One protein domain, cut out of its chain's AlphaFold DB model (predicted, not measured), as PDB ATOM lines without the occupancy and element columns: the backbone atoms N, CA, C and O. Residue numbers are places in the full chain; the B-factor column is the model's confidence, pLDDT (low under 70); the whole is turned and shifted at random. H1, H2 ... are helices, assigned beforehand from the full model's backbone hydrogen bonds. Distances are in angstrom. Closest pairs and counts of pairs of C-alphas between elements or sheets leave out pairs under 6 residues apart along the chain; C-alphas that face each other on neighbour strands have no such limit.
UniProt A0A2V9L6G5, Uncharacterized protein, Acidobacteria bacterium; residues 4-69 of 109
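Overview. This is residues 4 to 69 of the 109 residues of an uncharacterized protein of Acidobacteria bacterium (UniProt A0A2V9L6G5). One long helix, H3, stands away from a loose pair of short helices, H1 and H2, which run opposite ways; a long looping link from H2 leads to H3. The printed part has 66 residues with three named helices, H1, H2, H3 along the chain, and no named strand: all helix. It is loose, with a radius of gyration of the C-alphas of 14.5 A, spanning 38 by 32 by 25 A.

Along the chain. H3, residues 47 to 67, is 30.3 A long, from C-alpha 47 at (-40.374, -1.454, -19.491) to C-alpha 67 at (-63.647, -4.672, -0.328). H2 is residues 26 to 34, 12.9 A. H1 is residues 12 to 19, 10.5 A, beginning at C-alpha 12 (-27.966, 7.334, -1.787).

Arrangement. H3 is apart from H1 and from H2. H1 and H2 form a helical hairpin and only just touch, with 3 pairs of C-alphas within 8 A; the closest C-alphas, of Val 18 and Glu 26, are 7.1 A apart. Their tilt is shallow, 25 degrees, opposite ways. In H1, H2 and H3 every O i to N i+4 pair is within hydrogen-bond range.

Size, cuts and confidence. The C-alphas farthest apart, of Ser 43 and Gly 69, are 41.2 A apart. The printed part has no cut. The link H2 to H3, 12 residues, is long. Residues 39 to 49, of which 47 to 49 belong to H3, stand free, as do residues 59 to 69, of which 59 to 67 belong to H3. Mean pLDDT of the printed part is 80.5; residue 26 is under 70.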
ATOM      1  N   LYS A   4     -30.654 -13.764  -0.369       87.75
ATOM      2  CA  LYS A   4     -30.868 -12.784   0.703       87.75
ATOM      3  C   LYS A   4     -29.518 -12.272   1.208       87.75
ATOM      4  O   LYS A   4     -28.644 -13.069   1.525       87.75
ATOM      5  N   ARG A   5     -29.380 -10.955   1.346       83.62
ATOM      6  CA  ARG A   5     -28.167 -10.334   1.887       83.62
ATOM      7  C   ARG A   5     -28.049 -10.499   3.399       83.62
ATOM      8  O   ARG A   5     -29.050 -10.466   4.116       83.62
ATOM      9  N   HIS A   6     -26.806 -10.561   3.876       82.81
ATOM     10  CA  HIS A   6     -26.473 -10.531   5.305       82.81
ATOM     11  C   HIS A   6     -26.668  -9.149   5.956       82.81
ATOM     12  O   HIS A   6     -26.877  -9.072   7.163       82.81
ATOM     13  N   GLY A   7     -26.650  -8.067   5.170       83.19
ATOM     14  CA  GLY A   7     -26.896  -6.700   5.632       83.19
ATOM     15  C   GLY A   7     -27.745  -5.914   4.636       83.19
ATOM     16  O   GLY A   7     -27.600  -6.073   3.423       83.19
ATOM     17  N   VAL A   8     -28.644  -5.073   5.151       86.06
ATOM     18  CA  VAL A   8     -29.485  -4.192   4.331       86.06
ATOM     19  C   VAL A   8     -28.713  -2.909   4.057       86.06
ATOM     20  O   VAL A   8     -28.344  -2.200   4.989       86.06
ATOM     21  N   PHE A   9     -28.501  -2.590   2.784       86.75
ATOM     22  CA  PHE A   9     -27.928  -1.312   2.376       86.75
ATOM     23  C   PHE A   9     -28.753  -0.697   1.248       86.75
ATOM     24  O   PHE A   9     -29.382  -1.398   0.453       86.75
ATOM     25  N   VAL A  10     -28.723   0.628   1.158       84.75
ATOM     26  CA  VAL A  10     -29.310   1.373   0.045       84.75
ATOM     27  C   VAL A  10     -28.285   2.392  -0.429       84.75
ATOM     28  O   VAL A  10     -27.660   3.072   0.383       84.75
ATOM     29  N   TRP A  11     -28.092   2.502  -1.740       85.88
ATOM     30  CA  TRP A  11     -27.275   3.586  -2.277       85.88
ATOM     31  C   TRP A  11     -28.053   4.896  -2.170       85.88
ATOM     32  O   TRP A  11     -29.251   4.932  -2.455       85.88
ATOM     33  N   ILE A  12     -27.367   5.987  -1.829       85.38
ATOM     34  CA  ILE A  12     -27.966   7.334  -1.787       85.38
ATOM     35  C   ILE A  12     -28.615   7.699  -3.127       85.38
ATOM     36  O   ILE A  12     -29.686   8.296  -3.159       85.38
ATOM     37  N   THR A  13     -28.036   7.250  -4.240       84.69
ATOM     38  CA  THR A  13     -28.611   7.429  -5.579       84.69
ATOM     39  C   THR A  13     -29.940   6.695  -5.762       84.69
ATOM     40  O   THR A  13     -30.805   7.164  -6.492       84.69
ATOM     41  N   TRP A  14     -30.152   5.558  -5.095       86.56
ATOM     42  CA  TRP A  14     -31.436   4.852  -5.131       86.56
ATOM     43  C   TRP A  14     -32.474   5.576  -4.281       86.56
ATOM     44  O   TRP A  14     -33.617   5.717  -4.712       86.56
ATOM     45  N   LEU A  15     -32.065   6.065  -3.108       83.12
ATOM     46  CA  LEU A  15     -32.925   6.847  -2.225       83.12
ATOM     47  C   LEU A  15     -33.403   8.130  -2.912       83.12
ATOM     48  O   LEU A  15     -34.601   8.395  -2.919       83.12
ATOM     49  N   ALA A  16     -32.496   8.874  -3.551       84.75
ATOM     50  CA  ALA A  16     -32.833  10.085  -4.297       84.75
ATOM     51  C   ALA A  16     -33.920   9.824  -5.353       84.75
ATOM     52  O   ALA A  16     -34.908  10.548  -5.412       84.75
ATOM     53  N   ARG A  17     -33.801   8.728  -6.114       80.25
ATOM     54  CA  ARG A  17     -34.790   8.344  -7.135       80.25
ATOM     55  C   ARG A  17     -36.142   7.933  -6.556       80.25
ATOM     56  O   ARG A  17     -37.167   8.162  -7.188       80.25
ATOM     57  N   VAL A  18     -36.159   7.315  -5.373       81.38
ATOM     58  CA  VAL A  18     -37.413   7.016  -4.660       81.38
ATOM     59  C   VAL A  18     -38.081   8.311  -4.207       81.38
ATOM     60  O   VAL A  18     -39.267   8.491  -4.458       81.38
ATOM     61  N   MET A  19     -37.329   9.228  -3.593       79.25
ATOM     62  CA  MET A  19     -37.870  10.513  -3.134       79.25
ATOM     63  C   MET A  19     -38.366  11.388  -4.290       79.25
ATOM     64  O   MET A  19     -39.363  12.082  -4.138       79.25
ATOM     65  N   ALA A  20     -37.706  11.322  -5.448       83.44
ATOM     66  CA  ALA A  20     -38.117  12.021  -6.663       83.44
ATOM     67  C   ALA A  20     -39.360  11.408  -7.343       83.44
ATOM     68  O   ALA A  20     -39.851  11.959  -8.324       83.44
ATOM     69  N   GLY A  21     -39.869  10.265  -6.864       75.81
ATOM     70  CA  GLY A  21     -41.013   9.584  -7.476       75.81
ATOM     71  C   GLY A  21     -40.703   8.923  -8.825       75.81
ATOM     72  O   GLY A  21     -41.615   8.514  -9.536       75.81
ATOM     73  N   GLU A  22     -39.427   8.769  -9.185       79.69
ATOM     74  CA  GLU A  22     -39.002   8.149 -10.451       79.69
ATOM     75  C   GLU A  22     -39.126   6.615 -10.444       79.69
ATOM     76  O   GLU A  22     -38.907   5.951 -11.461       79.69
ATOM     77  N   GLN A  23     -39.417   6.022  -9.283       75.81
ATOM     78  CA  GLN A  23     -39.583   4.581  -9.136       75.81
ATOM     79  C   GLN A  23     -41.050   4.187  -9.303       75.81
ATOM     80  O   GLN A  23     -41.881   4.457  -8.445       75.81
ATOM     81  N   ASN A  24     -41.342   3.444 -10.374       72.00
ATOM     82  CA  ASN A  24     -42.676   2.888 -10.636       72.00
ATOM     83  C   ASN A  24     -43.105   1.830  -9.600       72.00
ATOM     84  O   ASN A  24     -44.291   1.549  -9.445       72.00
ATOM     85  N   CYS A  25     -42.146   1.221  -8.895       74.69
ATOM     86  CA  CYS A  25     -42.403   0.204  -7.885       74.69
ATOM     87  C   CYS A  25     -41.435   0.365  -6.708       74.69
ATOM     88  O   CYS A  25     -40.248   0.063  -6.814       74.69
ATOM     89  N   GLU A  26     -41.941   0.798  -5.557       68.38
ATOM     90  CA  GLU A  26     -41.126   0.986  -4.348       68.38
ATOM     91  C   GLU A  26     -40.566  -0.326  -3.784       68.38
ATOM     92  O   GLU A  26     -39.472  -0.371  -3.210       68.38
ATOM     93  N   TRP A  27     -41.278  -1.427  -4.036       75.38
ATOM     94  CA  TRP A  27     -40.807  -2.774  -3.735       75.38
ATOM     95  C   TRP A  27     -39.551  -3.140  -4.513       75.38
ATOM     96  O   TRP A  27     -38.753  -3.926  -4.010       75.38
ATOM     97  N   ALA A  28     -39.327  -2.556  -5.692       79.62
ATOM     98  CA  ALA A  28     -38.100  -2.787  -6.439       79.62
ATOM     99  C   ALA A  28     -36.882  -2.289  -5.648       79.62
ATOM    100  O   ALA A  28     -35.873  -2.988  -5.577       79.62
ATOM    101  N   THR A  29     -36.982  -1.124  -5.000       80.69
ATOM    102  CA  THR A  29     -35.897  -0.585  -4.167       80.69
ATOM    103  C   THR A  29     -35.717  -1.402  -2.892       80.69
ATOM    104  O   THR A  29     -34.587  -1.740  -2.544       80.69
ATOM    105  N   TRP A  30     -36.811  -1.790  -2.227       82.56
ATOM    106  CA  TRP A  30     -36.737  -2.673  -1.059       82.56
ATOM    107  C   TRP A  30     -36.082  -4.015  -1.407       82.56
ATOM    108  O   TRP A  30     -35.148  -4.447  -0.731       82.56
ATOM    109  N   PHE A  31     -36.514  -4.646  -2.500       83.25
ATOM    110  CA  PHE A  31     -35.990  -5.930  -2.956       83.25
ATOM    111  C   PHE A  31     -34.504  -5.825  -3.280       83.25
ATOM    112  O   PHE A  31     -33.714  -6.631  -2.790       83.25
ATOM    113  N   LYS A  32     -34.117  -4.772  -4.010       83.94
ATOM    114  CA  LYS A  32     -32.720  -4.455  -4.309       83.94
ATOM    115  C   LYS A  32     -31.879  -4.184  -3.076       83.94
ATOM    116  O   LYS A  32     -30.682  -4.389  -3.172       83.94
ATOM    117  N   ALA A  33     -32.444  -3.719  -1.963       86.94
ATOM    118  CA  ALA A  33     -31.700  -3.516  -0.720       86.94
ATOM    119  C   ALA A  33     -31.476  -4.833   0.044       86.94
ATOM    120  O   ALA A  33     -30.420  -5.030   0.642       86.94
ATOM    121  N   HIS A  34     -32.442  -5.755  -0.014       85.81
ATOM    122  CA  HIS A  34     -32.448  -6.992   0.779       85.81
ATOM    123  C   HIS A  34     -31.880  -8.213   0.047       85.81
ATOM    124  O   HIS A  34     -31.565  -9.207   0.703       85.81
ATOM    125  N   HIS A  35     -31.748  -8.160  -1.281       87.06
ATOM    126  CA  HIS A  35     -31.315  -9.295  -2.092       87.06
ATOM    127  C   HIS A  35     -30.165  -8.945  -3.039       87.06
ATOM    128  O   HIS A  35     -30.101  -7.853  -3.607       87.06
ATOM    129  N   GLU A  36     -29.278  -9.911  -3.240       84.38
ATOM    130  CA  GLU A  36     -28.180  -9.908  -4.203       84.38
ATOM    131  C   GLU A  36     -28.350 -10.995  -5.260       84.38
ATOM    132  O   GLU A  36     -29.249 -11.828  -5.167       84.38
ATOM    133  N   ASN A  37     -27.505 -10.958  -6.293       83.06
ATOM    134  CA  ASN A  37     -27.524 -11.917  -7.404       83.06
ATOM    135  C   ASN A  37     -28.909 -12.055  -8.067       83.06
ATOM    136  O   ASN A  37     -29.291 -13.125  -8.538       83.06
ATOM    137  N   TYR A  38     -29.685 -10.967  -8.076       82.31
ATOM    138  CA  TYR A  38     -30.939 -10.910  -8.808       82.31
ATOM    139  C   TYR A  38     -30.662 -10.723 -10.297       82.31
ATOM    140  O   TYR A  38     -29.791  -9.945 -10.700       82.31
ATOM    141  N   ASP A  39     -31.443 -11.425 -11.105       80.38
ATOM    142  CA  ASP A  39     -31.353 -11.349 -12.551       80.38
ATOM    143  C   ASP A  39     -31.788  -9.947 -12.999       80.38
ATOM    144  O   ASP A  39     -32.824  -9.418 -12.580       80.38
ATOM    145  N   LYS A  40     -30.934  -9.287 -13.788       79.38
ATOM    146  CA  LYS A  40     -31.258  -7.979 -14.359       79.38
ATOM    147  C   LYS A  40     -32.271  -8.175 -15.481       79.38
ATOM    148  O   LYS A  40     -32.288  -9.218 -16.131       79.38
ATOM    149  N   ALA A  41     -33.101  -7.159 -15.705       79.12
ATOM    150  CA  ALA A  41     -34.008  -7.165 -16.841       79.12
ATOM    151  C   ALA A  41     -33.205  -7.400 -18.141       79.12
ATOM    152  O   ALA A  41     -32.140  -6.788 -18.294       79.12
ATOM    153  N   PRO A  42     -33.680  -8.276 -19.044       82.19
ATOM    154  CA  PRO A  42     -33.100  -8.437 -20.374       82.19
ATOM    155  C   PRO A  42     -33.025  -7.094 -21.114       82.19
ATOM    156  O   PRO A  42     -33.827  -6.200 -20.845       82.19
ATOM    157  N   SER A  43     -32.105  -6.953 -22.071       78.88
ATOM    158  CA  SER A  43     -32.000  -5.742 -22.905       78.88
ATOM    159  C   SER A  43     -33.297  -5.427 -23.653       78.88
ATOM    160  O   SER A  43     -33.648  -4.262 -23.804       78.88
ATOM    161  N   ASP A  44     -34.035  -6.467 -24.043       84.31
ATOM    162  CA  ASP A  44     -35.268  -6.365 -24.833       84.31
ATOM    163  C   ASP A  44     -36.520  -6.222 -23.951       84.31
ATOM    164  O   ASP A  44     -37.654  -6.423 -24.393       84.31
ATOM    165  N   PHE A  45     -36.336  -5.928 -22.661       81.25
ATOM    166  CA  PHE A  45     -37.437  -5.815 -21.718       81.25
ATOM    167  C   PHE A  45     -38.264  -4.551 -21.971       81.25
ATOM    168  O   PHE A  45     -37.827  -3.425 -21.711       81.25
ATOM    169  N   ASP A  46     -39.508  -4.751 -22.409       83.06
ATOM    170  CA  ASP A  46     -40.486  -3.680 -22.585       83.06
ATOM    171  C   ASP A  46     -40.933  -3.118 -21.227       83.06
ATOM    172  O   ASP A  46     -41.916  -3.538 -20.602       83.06
ATOM    173  N   THR A  47     -40.164  -2.134 -20.769       80.44
ATOM    174  CA  THR A  47     -40.374  -1.454 -19.491       80.44
ATOM    175  C   THR A  47     -41.700  -0.690 -19.481       80.44
ATOM    176  O   THR A  47     -42.360  -0.620 -18.444       80.44
ATOM    177  N   ALA A  48     -42.133  -0.148 -20.625       80.25
ATOM    178  CA  ALA A  48     -43.371   0.620 -20.723       80.25
ATOM    179  C   ALA A  48     -44.597  -0.286 -20.551       80.25
ATOM    180  O   ALA A  48     -45.461  -0.015 -19.710       80.25
ATOM    181  N   LYS A  49     -44.638  -1.408 -21.276       82.44
ATOM    182  CA  LYS A  49     -45.698  -2.412 -21.146       82.44
ATOM    183  C   LYS A  49     -45.739  -3.008 -19.744       82.44
ATOM    184  O   LYS A  49     -46.822  -3.158 -19.175       82.44
ATOM    185  N   TRP A  50     -44.575  -3.295 -19.159       82.50
ATOM    186  CA  TRP A  50     -44.496  -3.786 -17.786       82.50
ATOM    187  C   TRP A  50     -45.033  -2.770 -16.770       82.50
ATOM    188  O   TRP A  50     -45.818  -3.150 -15.907       82.50
ATOM    189  N   ASN A  51     -44.693  -1.482 -16.891       79.12
ATOM    190  CA  ASN A  51     -45.183  -0.436 -15.983       79.12
ATOM    191  C   ASN A  51     -46.715  -0.312 -16.009       79.12
ATOM    192  O   ASN A  51     -47.348  -0.194 -14.955       79.12
ATOM    193  N   ILE A  52     -47.321  -0.365 -17.202       81.56
ATOM    194  CA  ILE A  52     -48.781  -0.309 -17.373       81.56
ATOM    195  C   ILE A  52     -49.437  -1.512 -16.692       81.56
ATOM    196  O   ILE A  52     -50.364  -1.352 -15.890       81.56
ATOM    197  N   GLU A  53     -48.931  -2.713 -16.972       82.19
ATOM    198  CA  GLU A  53     -49.483  -3.947 -16.420       82.19
ATOM    199  C   GLU A  53     -49.304  -4.026 -14.901       82.19
ATOM    200  O   GLU A  53     -50.247  -4.328 -14.168       82.19
ATOM    201  N   HIS A  54     -48.126  -3.666 -14.404       79.12
ATOM    202  CA  HIS A  54     -47.841  -3.615 -12.977       79.12
ATOM    203  C   HIS A  54     -48.764  -2.619 -12.262       79.12
ATOM    204  O   HIS A  54     -49.326  -2.922 -11.205       79.12
ATOM    205  N   THR A  55     -48.963  -1.428 -12.830       78.81
ATOM    206  CA  THR A  55     -49.874  -0.424 -12.260       78.81
ATOM    207  C   THR A  55     -51.311  -0.944 -12.233       78.81
ATOM    208  O   THR A  55     -52.028  -0.749 -11.245       78.81
ATOM    209  N   ARG A  56     -51.739  -1.657 -13.282       81.94
ATOM    210  CA  ARG A  56     -53.060  -2.297 -13.355       81.94
ATOM    211  C   ARG A  56     -53.252  -3.329 -12.241       81.94
ATOM    212  O   ARG A  56     -54.282  -3.304 -11.565       81.94
ATOM    213  N   GLN A  57     -52.261  -4.187 -12.001       82.56
ATOM    214  CA  GLN A  57     -52.316  -5.205 -10.948       82.56
ATOM    215  C   GLN A  57     -52.353  -4.594  -9.542       82.56
ATOM    216  O   GLN A  57     -53.176  -5.006  -8.722       82.56
ATOM    217  N   LEU A  58     -51.553  -3.555  -9.275       78.94
ATOM    218  CA  LEU A  58     -51.609  -2.824  -8.001       78.94
ATOM    219  C   LEU A  58     -52.988  -2.198  -7.760       78.94
ATOM    220  O   LEU A  58     -53.534  -2.293  -6.658       78.94
ATOM    221  N   ARG A  59     -53.584  -1.586  -8.792       76.69
ATOM    222  CA  ARG A  59     -54.939  -1.016  -8.710       76.69
ATOM    223  C   ARG A  59     -55.982  -2.091  -8.407       76.69
ATOM    224  O   ARG A  59     -56.842  -1.868  -7.556       76.69
ATOM    225  N   ARG A  60     -55.888  -3.261  -9.046       79.31
ATOM    226  CA  ARG A  60     -56.779  -4.397  -8.776       79.31
ATOM    227  C   ARG A  60     -56.652  -4.883  -7.333       79.31
ATOM    228  O   ARG A  60     -57.658  -4.955  -6.631       79.31
ATOM    229  N   LEU A  61     -55.430  -5.146  -6.876       80.38
ATOM    230  CA  LEU A  61     -55.173  -5.640  -5.523       80.38
ATOM    231  C   LEU A  61     -55.636  -4.636  -4.456       80.38
ATOM    232  O   LEU A  61     -56.185  -5.017  -3.422       80.38
ATOM    233  N   ARG A  62     -55.509  -3.333  -4.736       71.31
ATOM    234  CA  ARG A  62     -56.082  -2.273  -3.902       71.31
ATOM    235  C   ARG A  62     -57.605  -2.367  -3.804       71.31
ATOM    236  O   ARG A  62     -58.141  -2.221  -2.708       71.31
ATOM    237  N   LEU A  63     -58.307  -2.572  -4.919       76.94
ATOM    238  CA  LEU A  63     -59.769  -2.692  -4.924       76.94
ATOM    239  C   LEU A  63     -60.236  -3.927  -4.151       76.94
ATOM    240  O   LEU A  63     -61.177  -3.826  -3.367       76.94
ATOM    241  N   GLU A  64     -59.565  -5.065  -4.327       75.00
ATOM    242  CA  GLU A  64     -59.870  -6.304  -3.602       75.00
ATOM    243  C   GLU A  64     -59.706  -6.111  -2.088       75.00
ATOM    244  O   GLU A  64     -60.615  -6.415  -1.319       75.00
ATOM    245  N   ARG A  65     -58.610  -5.485  -1.652       72.81
ATOM    246  CA  ARG A  65     -58.362  -5.198  -0.231       72.81
ATOM    247  C   ARG A  65     -59.287  -4.139   0.365       72.81
ATOM    248  O   ARG A  65     -59.711  -4.275   1.508       72.81
ATOM    249  N   ARG A  66     -59.683  -3.120  -0.410       70.12
ATOM    250  CA  ARG A  66     -60.721  -2.166   0.024       70.12
ATOM    251  C   ARG A  66     -62.062  -2.862   0.266       70.12
ATOM    252  O   ARG A  66     -62.746  -2.502   1.217       70.12
ATOM    253  N   LYS A  67     -62.428  -3.866  -0.544       74.25
ATOM    254  CA  LYS A  67     -63.647  -4.672  -0.328       74.25
ATOM    255  C   LYS A  67     -63.582  -5.503   0.957       74.25
ATOM    256  O   LYS A  67     -64.609  -5.705   1.590       74.25
ATOM    257  N   LEU A  68     -62.385  -5.922   1.371       76.69
ATOM    258  CA  LEU A  68     -62.129  -6.589   2.655       76.69
ATOM    259  C   LEU A  68     -62.179  -5.633   3.868       76.69
ATOM    260  O   LEU A  68     -61.975  -6.067   4.999       76.69
ATOM    261  N   GLY A  69     -62.453  -4.339   3.657       71.75
ATOM    262  CA  GLY A  69     -62.478  -3.326   4.716       71.75
ATOM    263  C   GLY A  69     -61.088  -2.861   5.160       71.75
ATOM    264  O   GLY A  69     -60.964  -2.157   6.161       71.75
TER     265      GLY A  69